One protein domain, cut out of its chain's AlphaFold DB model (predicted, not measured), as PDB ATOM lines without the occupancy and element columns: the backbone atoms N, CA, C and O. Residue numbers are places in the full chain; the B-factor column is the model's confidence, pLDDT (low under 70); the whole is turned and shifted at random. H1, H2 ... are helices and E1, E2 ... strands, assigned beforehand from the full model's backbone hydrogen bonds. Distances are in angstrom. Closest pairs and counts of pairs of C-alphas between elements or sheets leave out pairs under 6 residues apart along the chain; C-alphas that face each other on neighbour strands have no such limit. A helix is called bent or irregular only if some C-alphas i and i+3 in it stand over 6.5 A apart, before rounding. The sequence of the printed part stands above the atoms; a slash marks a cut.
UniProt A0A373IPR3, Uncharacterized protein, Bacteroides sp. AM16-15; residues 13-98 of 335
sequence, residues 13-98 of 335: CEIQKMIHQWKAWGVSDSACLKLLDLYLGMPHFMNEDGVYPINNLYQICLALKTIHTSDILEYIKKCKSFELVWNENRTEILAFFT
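AT A GLANCE: This is residues 13 to 98 of the 335 residues of an uncharacterized protein of Bacteroides sp. AM16-15 (UniProt A0A373IPR3). A small two-stranded hairpin, E1 and E2, stands at one end of a cluster of four crossed helices, and H1 stands at the opposite end. H2 and H4 fill the space between; H3 packs with its first residues on E2. The 86 printed residues, mostly helix in their named elements, run H1 H2 H3 H4 E1 E2, the sheet antiparallel. The whole is compact, with a radius of gyration of the C-alphas of 12.5 A, and spans 33 by 26 by 25 A.

IN THESE COORDINATES: E1 is residues 83 to 86, and E2 is 93 to 97, ending at C-alpha 97 (132.239, 102.399, 122.537). H4 is 69 to 79, 15.7 A long; H3 is 54 to 63, 14.6 A, irregular, with C-alphas 55 and 58 7.2 A apart. H2 is 29 to 40, 16.6 A; H1 is 13 to 24, 16.5 A, from C-alpha 13 (139.033, 104.558, 142.735).

HOW THE PARTS SIT: E1 and E2 have N 85 and O 95 within hydrogen-bond range at 2.8 A. Residues 52 to 53 pair antiparallel with 95 to 96 of E2. The closest C-alphas of H3 and E2, Ile 54 and Ala 95, are 4.9 A apart. H4, the hub, touches H3, about perpendicular at 81 degrees, closest C-alphas Cys 61 and Thr 69, 6.2 A. It only just touches H2, with 3 pairs of C-alphas within 8 A, closest Ala 31 and Tyr 75, 7.0 A. H4 and H1 only just touch, with 3 such pairs, only at their ends, closest Trp 22 and Cys 79, 5.3 A. H1 and H2 form a helical hairpin at a steep tilt of 43 degrees, closest C-alphas Ile 19 and Cys 32, 6.5 A. Every O i to N i+4 pair is within range in H1 and H4, against 7 of 8 in H2 and 4 of 6 in H3.

THE WHOLE: The C-alphas farthest apart, Cys 13 and Asn 89, are 38.0 A apart. The printed part has no cut; the link from H2 to H3 is long. Residues 13 and 91 have pLDDT under 70.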
ATOM      1  N   CYS A  13     138.712 105.964 142.501       67.62
ATOM      2  CA  CYS A  13     139.033 104.558 142.735       67.62
ATOM      3  C   CYS A  13     138.691 103.670 141.528       67.62
ATOM      4  O   CYS A  13     139.507 102.833 141.161       67.62
ATOM      5  N   GLU A  14     137.541 103.865 140.870       74.88
ATOM      6  CA  GLU A  14     137.184 103.126 139.643       74.88
ATOM      7  C   GLU A  14     138.204 103.373 138.518       74.88
ATOM      8  O   GLU A  14     138.645 102.427 137.864       74.88
ATOM      9  N   ILE A  15     138.633 104.627 138.326       85.12
ATOM     10  CA  ILE A  15     139.650 104.977 137.320       85.12
ATOM     11  C   ILE A  15     140.991 104.316 137.654       85.12
ATOM     12  O   ILE A  15     141.640 103.749 136.776       85.12
ATOM     13  N   GLN A  16     141.405 104.358 138.923       81.69
ATOM     14  CA  GLN A  16     142.643 103.718 139.363       81.69
ATOM     15  C   GLN A  16     142.605 102.209 139.118       81.69
ATOM     16  O   GLN A  16     143.561 101.677 138.559       81.69
ATOM     17  N   LYS A  17     141.515 101.525 139.472       80.62
ATOM     18  CA  LYS A  17     141.354 100.081 139.233       80.62
ATOM     19  C   LYS A  17     141.491  99.727 137.756       80.62
ATOM     20  O   LYS A  17     142.276  98.853 137.399       80.62
ATOM     21  N   MET A  18     140.808 100.475 136.895       86.62
ATOM     22  CA  MET A  18     140.869 100.283 135.447       86.62
ATOM     23  C   MET A  18     142.301 100.432 134.904       86.62
ATOM     24  O   MET A  18     142.767  99.587 134.143       86.62
ATOM     25  N   ILE A  19     143.040 101.455 135.347       87.75
ATOM     26  CA  ILE A  19     144.437 101.658 134.934       87.75
ATOM     27  C   ILE A  19     145.328 100.487 135.384       87.75
ATOM     28  O   ILE A  19     146.169 100.034 134.607       87.75
ATOM     29  N   HIS A  20     145.162  99.975 136.607       85.44
ATOM     30  CA  HIS A  20     145.949  98.830 137.085       85.44
ATOM     31  C   HIS A  20     145.645  97.552 136.292       85.44
ATOM     32  O   HIS A  20     146.578  96.843 135.915       85.44
ATOM     33  N   GLN A  21     144.374  97.297 135.965       85.75
ATOM     34  CA  GLN A  21     143.970  96.163 135.124       85.75
ATOM     35  C   GLN A  21     144.605  96.235 133.731       85.75
ATOM     36  O   GLN A  21     145.159  95.249 133.244       85.75
ATOM     37  N   TRP A  22     144.616  97.416 133.107       90.44
ATOM     38  CA  TRP A  22     145.275  97.608 131.812       90.44
ATOM     39  C   TRP A  22     146.769  97.292 131.872       90.44
ATOM     40  O   TRP A  22     147.287  96.594 130.996       90.44
ATOM     41  N   LYS A  23     147.461  97.746 132.922       87.50
ATOM     42  CA  LYS A  23     148.881  97.431 133.122       87.50
ATOM     43  C   LYS A  23     149.117  95.936 133.323       87.50
ATOM     44  O   LYS A  23     150.039  95.396 132.717       87.50
ATOM     45  N   ALA A  24     148.272  95.263 134.107       82.50
ATOM     46  CA  ALA A  24     148.340  93.814 134.310       82.50
ATOM     47  C   ALA A  24     148.159  93.038 132.994       82.50
ATOM     48  O   ALA A  24     148.831  92.036 132.764       82.50
ATOM     49  N   TRP A  25     147.331  93.545 132.077       84.50
ATOM     50  CA  TRP A  25     147.177  92.983 130.732       84.50
ATOM     51  C   TRP A  25     148.283  93.384 129.753       84.50
ATOM     52  O   TRP A  25     148.218  93.016 128.583       84.50
ATOM     53  N   GLY A  26     149.319  94.100 130.199       83.19
ATOM     54  CA  GLY A  26     150.484  94.463 129.393       83.19
ATOM     55  C   GLY A  26     150.274  95.690 128.502       83.19
ATOM     56  O   GLY A  26     150.897  95.792 127.440       83.19
ATOM     57  N   VAL A  27     149.368  96.596 128.878       87.88
ATOM     58  CA  VAL A  27     149.241  97.927 128.265       87.88
ATOM     59  C   VAL A  27     150.312  98.847 128.863       87.88
ATOM     60  O   VAL A  27     150.460  98.932 130.079       87.88
ATOM     61  N   SER A  28     151.078  99.538 128.014       87.00
ATOM     62  CA  SER A  28     152.133 100.454 128.469       87.00
ATOM     63  C   SER A  28     151.558 101.709 129.139       87.00
ATOM     64  O   SER A  28     150.425 102.105 128.863       87.00
ATOM     65  N   ASP A  29     152.350 102.398 129.965       86.06
ATOM     66  CA  ASP A  29     151.920 103.645 130.622       86.06
ATOM     67  C   ASP A  29     151.478 104.719 129.613       86.06
ATOM     68  O   ASP A  29     150.471 105.400 129.813       86.06
ATOM     69  N   SER A  30     152.187 104.830 128.482       86.44
ATOM     70  CA  SER A  30     151.818 105.747 127.394       86.44
ATOM     71  C   SER A  30     150.472 105.382 126.762       86.44
ATOM     72  O   SER A  30     149.695 106.271 126.414       86.44
ATOM     73  N   ALA A  31     150.186 104.087 126.615       86.38
ATOM     74  CA  ALA A  31     148.919 103.611 126.077       86.38
ATOM     75  C   ALA A  31     147.768 103.781 127.084       86.38
ATOM     76  O   ALA A  31     146.671 104.142 126.674       86.38
ATOM     77  N   CYS A  32     148.022 103.627 128.389       89.00
ATOM     78  CA  CYS A  32     147.017 103.846 129.433       89.00
ATOM     79  C   CYS A  32     146.460 105.274 129.411       89.00
ATOM     80  O   CYS A  32     145.251 105.453 129.496       89.00
ATOM     81  N   LEU A  33     147.314 106.291 129.251       88.69
ATOM     82  CA  LEU A  33     146.863 107.687 129.163       88.69
ATOM     83  C   LEU A  33     145.945 107.913 127.952       88.69
ATOM     84  O   LEU A  33     144.879 108.503 128.079       88.69
ATOM     85  N   LYS A  34     146.325 107.365 126.794       89.44
ATOM     86  CA  LYS A  34     145.557 107.485 125.545       89.44
ATOM     87  C   LYS A  34     144.209 106.772 125.626       89.44
ATOM     88  O   LYS A  34     143.201 107.295 125.163       89.44
ATOM     89  N   LEU A  35     144.189 105.579 126.222       89.62
ATOM     90  CA  LEU A  35     142.956 104.838 126.466       89.62
ATOM     91  C   LEU A  35     142.067 105.550 127.484       89.62
ATOM     92  O   LEU A  35     140.854 105.515 127.328       89.62
ATOM     93  N   LEU A  36     142.642 106.214 128.491       90.50
ATOM     94  CA  LEU A  36     141.874 106.966 129.480       90.50
ATOM     95  C   LEU A  36     141.160 108.163 128.844       90.50
ATOM     96  O   LEU A  36     139.965 108.332 129.076       90.50
ATOM     97  N   ASP A  37     141.851 108.932 127.998       88.06
ATOM     98  CA  ASP A  37     141.243 110.033 127.235       88.06
ATOM     99  C   ASP A  37     140.082 109.529 126.362       88.06
ATOM    100  O   ASP A  37     138.990 110.103 126.343       88.06
ATOM    101  N   LEU A  38     140.288 108.395 125.687       88.88
ATOM    102  CA  LEU A  38     139.275 107.771 124.841       88.88
ATOM    103  C   LEU A  38     138.094 107.200 125.651       88.88
ATOM    104  O   LEU A  38     136.947 107.269 125.206       88.88
ATOM    105  N   TYR A  39     138.364 106.654 126.837       87.44
ATOM    106  CA  TYR A  39     137.375 106.019 127.709       87.44
ATOM    107  C   TYR A  39     136.490 107.037 128.432       87.44
ATOM    108  O   TYR A  39     135.274 106.847 128.497       87.44
ATOM    109  N   LEU A  40     137.083 108.122 128.947       85.88
ATOM    110  CA  LEU A  40     136.353 109.239 129.558       85.88
ATOM    111  C   LEU A  40     135.507 109.995 128.531       85.88
ATOM    112  O   LEU A  40     134.471 110.554 128.886       85.88
ATOM    113  N   GLY A  41     135.902 109.934 127.261       84.56
ATOM    114  CA  GLY A  41     135.092 110.359 126.133       84.56
ATOM    115  C   GLY A  41     135.694 111.539 125.389       84.56
ATOM    116  O   GLY A  41     136.042 112.564 125.970       84.56
ATOM    117  N   MET A  42     135.726 111.419 124.067       85.44
ATOM    118  CA  MET A  42     136.088 112.469 123.127       85.44
ATOM    119  C   MET A  42     134.888 112.730 122.201       85.44
ATOM    120  O   MET A  42     134.838 112.193 121.092       85.44
ATOM    121  N   PRO A  43     133.912 113.556 122.626       81.19
ATOM    122  CA  PRO A  43     132.610 113.670 121.957       81.19
ATOM    123  C   PRO A  43     132.689 114.088 120.486       81.19
ATOM    124  O   PRO A  43     131.845 113.708 119.688       81.19
ATOM    125  N   HIS A  44     133.731 114.833 120.109       81.69
ATOM    126  CA  HIS A  44     133.970 115.287 118.736       81.69
ATOM    127  C   HIS A  44     134.241 114.148 117.742       81.69
ATOM    128  O   HIS A  44     134.152 114.364 116.537       81.69
ATOM    129  N   PHE A  45     134.587 112.956 118.233       83.88
ATOM    130  CA  PHE A  45     134.846 111.771 117.413       83.88
ATOM    131  C   PHE A  45     133.741 110.712 117.512       83.88
ATOM    132  O   PHE A  45     133.829 109.689 116.829       83.88
ATOM    133  N   MET A  46     132.718 110.950 118.340       85.25
ATOM    134  CA  MET A  46     131.568 110.061 118.508       85.25
ATOM    135  C   MET A  46     130.448 110.402 117.518       85.25
ATOM    136  O   MET A  46     130.310 111.549 117.087       85.25
ATOM    137  N   ASN A  47     129.628 109.411 117.173       82.81
ATOM    138  CA  ASN A  47     128.348 109.629 116.498       82.81
ATOM    139  C   ASN A  47     127.258 110.057 117.502       82.81
ATOM    140  O   ASN A  47     127.498 110.106 118.706       82.81
ATOM    141  N   GLU A  48     126.046 110.336 117.016       77.88
ATOM    142  CA  GLU A  48     124.912 110.773 117.850       77.88
ATOM    143  C   GLU A  48     124.531 109.772 118.958       77.88
ATOM    144  O   GLU A  48     123.990 110.180 119.984       77.88
ATOM    145  N   ASP A  49     124.902 108.500 118.794       76.50
ATOM    146  CA  ASP A  49     124.665 107.423 119.757       76.50
ATOM    147  C   ASP A  49     125.771 107.289 120.822       76.50
ATOM    148  O   ASP A  49     125.689 106.407 121.674       76.50
ATOM    149  N   GLY A  50     126.818 108.123 120.795       80.00
ATOM    150  CA  GLY A  50     127.939 108.042 121.744       80.00
ATOM    151  C   GLY A  50     128.948 106.926 121.438       80.00
ATOM    152  O   GLY A  50     129.727 106.527 122.304       80.00
ATOM    153  N   VAL A  51     128.944 106.417 120.205       86.62
ATOM    154  CA  VAL A  51     129.829 105.356 119.712       86.62
ATOM    155  C   VAL A  51     130.950 105.971 118.874       86.62
ATOM    156  O   VAL A  51     130.714 106.945 118.163       86.62
ATOM    157  N   TYR A  52     132.161 105.408 118.912       87.38
ATOM    158  CA  TYR A  52     133.270 105.784 118.032       87.38
ATOM    159  C   TYR A  52     133.270 104.947 116.750       87.38
ATOM    160  O   TYR A  52     133.598 103.754 116.789       87.38
ATOM    161  N   PRO A  53     132.957 105.540 115.592       85.50
ATOM    162  CA  PRO A  53     133.014 104.831 114.321       85.50
ATOM    163  C   PRO A  53     134.466 104.550 113.904       85.50
ATOM    164  O   PRO A  53     135.346 105.400 114.068       85.50
ATOM    165  N   ILE A  54     134.736 103.385 113.303       84.94
ATOM    166  CA  ILE A  54     136.104 103.014 112.895       84.94
ATOM    167  C   ILE A  54     136.673 103.951 111.816       84.94
ATOM    168  O   ILE A  54     137.883 104.151 111.741       84.94
ATOM    169  N   ASN A  55     135.812 104.589 111.014       80.12
ATOM    170  CA  ASN A  55     136.224 105.573 110.005       80.12
ATOM    171  C   ASN A  55     136.891 106.823 110.625       80.12
ATOM    172  O   ASN A  55     137.722 107.455 109.975       80.12
ATOM    173  N   ASN A  56     136.612 107.127 111.897       83.31
ATOM    174  CA  ASN A  56     137.222 108.228 112.641       83.31
ATOM    175  C   ASN A  56     138.549 107.832 113.306       83.31
ATOM    176  O   ASN A  56     139.227 108.696 113.864       83.31
ATOM    177  N   LEU A  57     138.966 106.559 113.229       83.75
ATOM    178  CA  LEU A  57     140.152 106.048 113.927       83.75
ATOM    179  C   LEU A  57     141.427 106.814 113.554       83.75
ATOM    180  O   LEU A  57     142.255 107.080 114.421       83.75
ATOM    181  N   TYR A  58     141.573 107.226 112.293       81.00
ATOM    182  CA  TYR A  58     142.710 108.040 111.857       81.00
ATOM    183  C   TYR A  58     142.755 109.406 112.564       81.00
ATOM    184  O   TYR A  58     143.806 109.822 113.046       81.00
ATOM    185  N   GLN A  59     141.609 110.078 112.694       80.56
ATOM    186  CA  GLN A  59     141.511 111.373 113.376       80.56
ATOM    187  C   GLN A  59     141.741 111.239 114.887       80.56
ATOM    188  O   GLN A  59     142.432 112.060 115.489       80.56
ATOM    189  N   ILE A  60     141.242 110.153 115.484       85.81
ATOM    190  CA  ILE A  60     141.506 109.794 116.882       85.81
ATOM    191  C   ILE A  60     143.010 109.566 117.101       85.81
ATOM    192  O   ILE A  60     143.576 110.075 118.066       85.81
ATOM    193  N   CYS A  61     143.689 108.874 116.181       85.19
ATOM    194  CA  CYS A  61     145.137 108.659 116.250       85.19
ATOM    195  C   CYS A  61     145.928 109.970 116.221       85.19
ATOM    196  O   CYS A  61     146.861 110.150 117.006       85.19
ATOM    197  N   LEU A  62     145.539 110.903 115.347       82.31
ATOM    198  CA  LEU A  62     146.153 112.230 115.292       82.31
ATOM    199  C   LEU A  62     145.959 112.992 116.608       82.31
ATOM    200  O   LEU A  62     146.920 113.554 117.136       82.31
ATOM    201  N   ALA A  63     144.749 112.965 117.175       84.00
ATOM    202  CA  ALA A  63     144.448 113.628 118.441       84.00
ATOM    203  C   ALA A  63     145.237 113.031 119.621       84.00
ATOM    204  O   ALA A  63     145.768 113.767 120.453       84.00
ATOM    205  N   LEU A  64     145.385 111.703 119.649       84.06
ATOM    206  CA  LEU A  64     146.121 110.962 120.678       84.06
ATOM    207  C   LEU A  64     147.639 110.904 120.425       84.06
ATOM    208  O   LEU A  64     148.370 110.257 121.182       84.06
ATOM    209  N   LYS A  65     148.128 111.589 119.381       85.25
ATOM    210  CA  LYS A  65     149.546 111.653 118.986       85.25
ATOM    211  C   LYS A  65     150.167 110.260 118.817       85.25
ATOM    212  O   LYS A  65     151.261 109.983 119.313       85.25
ATOM    213  N   THR A  66     149.451 109.360 118.150       79.56
ATOM    214  CA  THR A  66     149.922 108.006 117.827       79.56
ATOM    215  C   THR A  66     150.308 107.889 116.362       79.56
ATOM    216  O   THR A  66     149.614 108.406 115.492       79.56
ATOM    217  N   ILE A  67     151.405 107.179 116.097       71.88
ATOM    218  CA  ILE A  67     151.982 107.052 114.754       71.88
ATOM    219  C   ILE A  67     151.190 106.041 113.910       71.88
ATOM    220  O   ILE A  67     150.978 106.278 112.722       71.88
ATOM    221  N   HIS A  68     150.706 104.949 114.516       75.06
ATOM    222  CA  HIS A  68     150.010 103.879 113.799       75.06
ATOM    223  C   HIS A  68     148.593 103.639 114.334       75.06
ATOM    224  O   HIS A  68     148.360 103.570 115.541       75.06
ATOM    225  N   THR A  69     147.641 103.473 113.411       77.06
ATOM    226  CA  THR A  69     146.237 103.142 113.707       77.06
ATOM    227  C   THR A  69     146.068 101.723 114.247       77.06
ATOM    228  O   THR A  69     145.160 101.474 115.042       77.06
ATOM    229  N   SER A  70     146.963 100.807 113.862       79.62
ATOM    230  CA  SER A  70     147.036  99.441 114.389       79.62
ATOM    231  C   SER A  70     147.247  99.418 115.899       79.62
ATOM    232  O   SER A  70     146.591  98.636 116.582       79.62
ATOM    233  N   ASP A  71     148.089 100.314 116.418       80.38
ATOM    234  CA  ASP A  71     148.483 100.323 117.828       80.38
ATOM    235  C   ASP A  71     147.285 100.654 118.721       80.38
ATOM    236  O   ASP A  71     147.035  99.973 119.710       80.38
ATOM    237  N   ILE A  72     146.492 101.668 118.346       83.44
ATOM    238  CA  ILE A  72     145.276 102.024 119.090       83.44
ATOM    239  C   ILE A  72     144.284 100.867 119.081       83.44
ATOM    240  O   ILE A  72     143.735 100.525 120.127       83.44
ATOM    241  N   LEU A  73     144.055 100.247 117.924       84.50
ATOM    242  CA  LEU A  73     143.108  99.144 117.822       84.50
ATOM    243  C   LEU A  73     143.564  97.927 118.641       84.50
ATOM    244  O   LEU A  73     142.739  97.252 119.259       84.50
ATOM    245  N   GLU A  74     144.867  97.659 118.675       85.75
ATOM    246  CA  GLU A  74     145.457  96.627 119.520       85.75
ATOM    247  C   GLU A  74     145.276  96.953 121.006       85.75
ATOM    248  O   GLU A  74     144.828  96.093 121.763       85.75
ATOM    249  N   TYR A  75     145.517  98.199 121.425       85.75
ATOM    250  CA  TYR A  75     145.286  98.629 122.805       85.75
ATOM    251  C   TYR A  75     143.817  98.511 123.214       85.75
ATOM    252  O   TYR A  75     143.534  97.998 124.295       85.75
ATOM    253  N   ILE A  76     142.880  98.904 122.346       86.19
ATOM    254  CA  ILE A  76     141.436  98.771 122.590       86.19
ATOM    255  C   ILE A  76     141.065  97.295 122.786       86.19
ATOM    256  O   ILE A  76     140.392  96.957 123.759       86.19
ATOM    257  N   LYS A  77     141.559  96.393 121.927       84.50
ATOM    258  CA  LYS A  77     141.336  94.942 122.067       84.50
ATOM    259  C   LYS A  77     141.948  94.381 123.353       84.50
ATOM    260  O   LYS A  77     141.326  93.569 124.034       84.50
ATOM    261  N   LYS A  78     143.167  94.808 123.682       84.00
ATOM    262  CA  LYS A  78     143.960  94.294 124.805       84.00
ATOM    263  C   LYS A  78     143.429  94.750 126.161       84.00
ATOM    264  O   LYS A  78     143.464  93.984 127.117       84.00
ATOM    265  N   CYS A  79     142.913  95.974 126.239       81.00
ATOM    266  CA  CYS A  79     142.446  96.566 127.487       81.00
ATOM    267  C   CYS A  79     141.055  96.094 127.928       81.00
ATOM    268  O   CYS A  79     140.674  96.410 129.042       81.00
ATOM    269  N   LYS A  80     140.290  95.379 127.084       80.88
ATOM    270  CA  LYS A  80     138.985  94.748 127.400       80.88
ATOM    271  C   LYS A  80     137.923  95.649 128.069       80.88
ATOM    272  O   LYS A  80     136.910  95.141 128.540       80.88
ATOM    273  N   SER A  81     138.128  96.965 128.107       83.00
ATOM    274  CA  SER A  81     137.207  97.939 128.714       83.00
ATOM    275  C   SER A  81     136.277  98.605 127.701       83.00
ATOM    276  O   SER A  81     135.350  99.302 128.098       83.00
ATOM    277  N   PHE A  82     136.518  98.402 126.405       84.75
ATOM    278  CA  PHE A  82     135.663  98.894 125.328       84.75
ATOM    279  C   PHE A  82     134.855  97.746 124.738       84.75
ATOM    280  O   PHE A  82     135.379  96.649 124.526       84.75
ATOM    281  N   GLU A  83     133.601  98.026 124.409       81.56
ATOM    282  CA  GLU A  83     132.774  97.111 123.635       81.56
ATOM    283  C   GLU A  83     132.999  97.363 122.143       81.56
ATOM    284  O   GLU A  83     133.066  98.504 121.679       81.56
ATOM    285  N   LEU A  84     133.175  96.275 121.393       84.44
ATOM    286  CA  LEU A  84     133.465  96.302 119.964       84.44
ATOM    287  C   LEU A  84     132.203  95.940 119.182       84.44
ATOM    288  O   LEU A  84     131.614  94.881 119.398       84.44
ATOM    289  N   VAL A  85     131.834  96.791 118.229       82.00
ATOM    290  CA  VAL A  85     130.761  96.540 117.265       82.00
ATOM    291  C   VAL A  85     131.377  95.902 116.031       82.00
ATOM    292  O   VAL A  85     132.234  96.492 115.369       82.00
ATOM    293  N   TRP A  86     130.936  94.692 115.717       79.75
ATOM    294  CA  TRP A  86     131.424  93.919 114.581       79.75
ATOM    295  C   TRP A  86     130.431  93.960 113.424       79.75
ATOM    296  O   TRP A  86     129.235  94.155 113.631       79.75
ATOM    297  N   ASN A  87     130.928  93.728 112.211       76.69
ATOM    298  CA  ASN A  87     130.086  93.456 111.050       76.69
ATOM    299  C   ASN A  87     129.287  92.147 111.248       76.69
ATOM    300  O   ASN A  87     129.663  91.315 112.076       76.69
ATOM    301  N   GLU A  88     128.221  91.937 110.474       74.69
ATOM    302  CA  GLU A  88     127.323  90.769 110.542       74.69
ATOM    303  C   GLU A  88     128.092  89.436 110.508       74.69
ATOM    304  O   GLU A  88     127.773  88.501 111.242       74.69
ATOM    305  N   ASN A  89     129.190  89.388 109.747       73.00
ATOM    306  CA  ASN A  89     130.052  88.211 109.608       73.00
ATOM    307  C   ASN A  89     131.147  88.095 110.692       73.00
ATOM    308  O   ASN A  89     131.984  87.197 110.621       73.00
ATOM    309  N   ARG A  90     131.193  89.008 111.674       71.62
ATOM    310  CA  ARG A  90     132.232  89.130 112.722       71.62
ATOM    311  C   ARG A  90     133.680  89.192 112.215       71.62
ATOM    312  O   ARG A  90     134.616  88.906 112.956       71.62
ATOM    313  N   THR A  91     133.878  89.591 110.964       68.75
ATOM    314  CA  THR A  91     135.202  89.673 110.331       68.75
ATOM    315  C   THR A  91     135.901  91.005 110.584       68.75
ATOM    316  O   THR A  91     137.124  91.054 110.667       68.75
ATOM    317  N   GLU A  92     135.137  92.087 110.730       79.62
ATOM    318  CA  GLU A  92     135.657  93.452 110.810       79.62
ATOM    319  C   GLU A  92     134.985  94.234 111.938       79.62
ATOM    320  O   GLU A  92     133.801  94.039 112.227       79.62
ATOM    321  N   ILE A  93     135.751  95.123 112.573       83.00
ATOM    322  CA  ILE A  93     135.260  96.034 113.612       83.00
ATOM    323  C   ILE A  93     134.725  97.282 112.915       83.00
ATOM    324  O   ILE A  93     135.480  97.994 112.257       83.00
ATOM    325  N   LEU A  94     133.432  97.550 113.075       81.25
ATOM    326  CA  LEU A  94     132.755  98.715 112.508       81.25
ATOM    327  C   LEU A  94     132.840  99.931 113.431       81.25
ATOM    328  O   LEU A  94     132.925 101.069 112.967       81.25
ATOM    329  N   ALA A  95     132.818  99.695 114.740       85.69
ATOM    330  CA  ALA A  95     132.855 100.748 115.740       85.69
ATOM    331  C   ALA A  95     133.265 100.194 117.109       85.69
ATOM    332  O   ALA A  95     133.327  98.982 117.313       85.69
ATOM    333  N   PHE A  96     133.529 101.078 118.058       88.00
ATOM    334  CA  PHE A  96     133.731 100.715 119.456       88.00
ATOM    335  C   PHE A  96     133.139 101.788 120.362       88.00
ATOM    336  O   PHE A  96     133.025 102.948 119.970       88.00
ATOM    337  N   PHE A  97     132.756 101.428 121.580       85.44
ATOM    338  CA  PHE A  97     132.239 102.399 122.537       85.44
ATOM    339  C   PHE A  97     132.659 102.080 123.963       85.44
ATOM    340  O   PHE A  97     133.118 100.988 124.295       85.44
ATOM    341  N   THR A  98     132.534 103.104 124.794       85.00
ATOM    342  CA  THR A  98     132.748 103.037 126.234       85.00
ATOM    343  C   THR A  98     131.381 102.900 126.909       85.00
ATOM    344  O   THR A  98     130.466 103.656 126.559       85.00
TER     345      THR A  98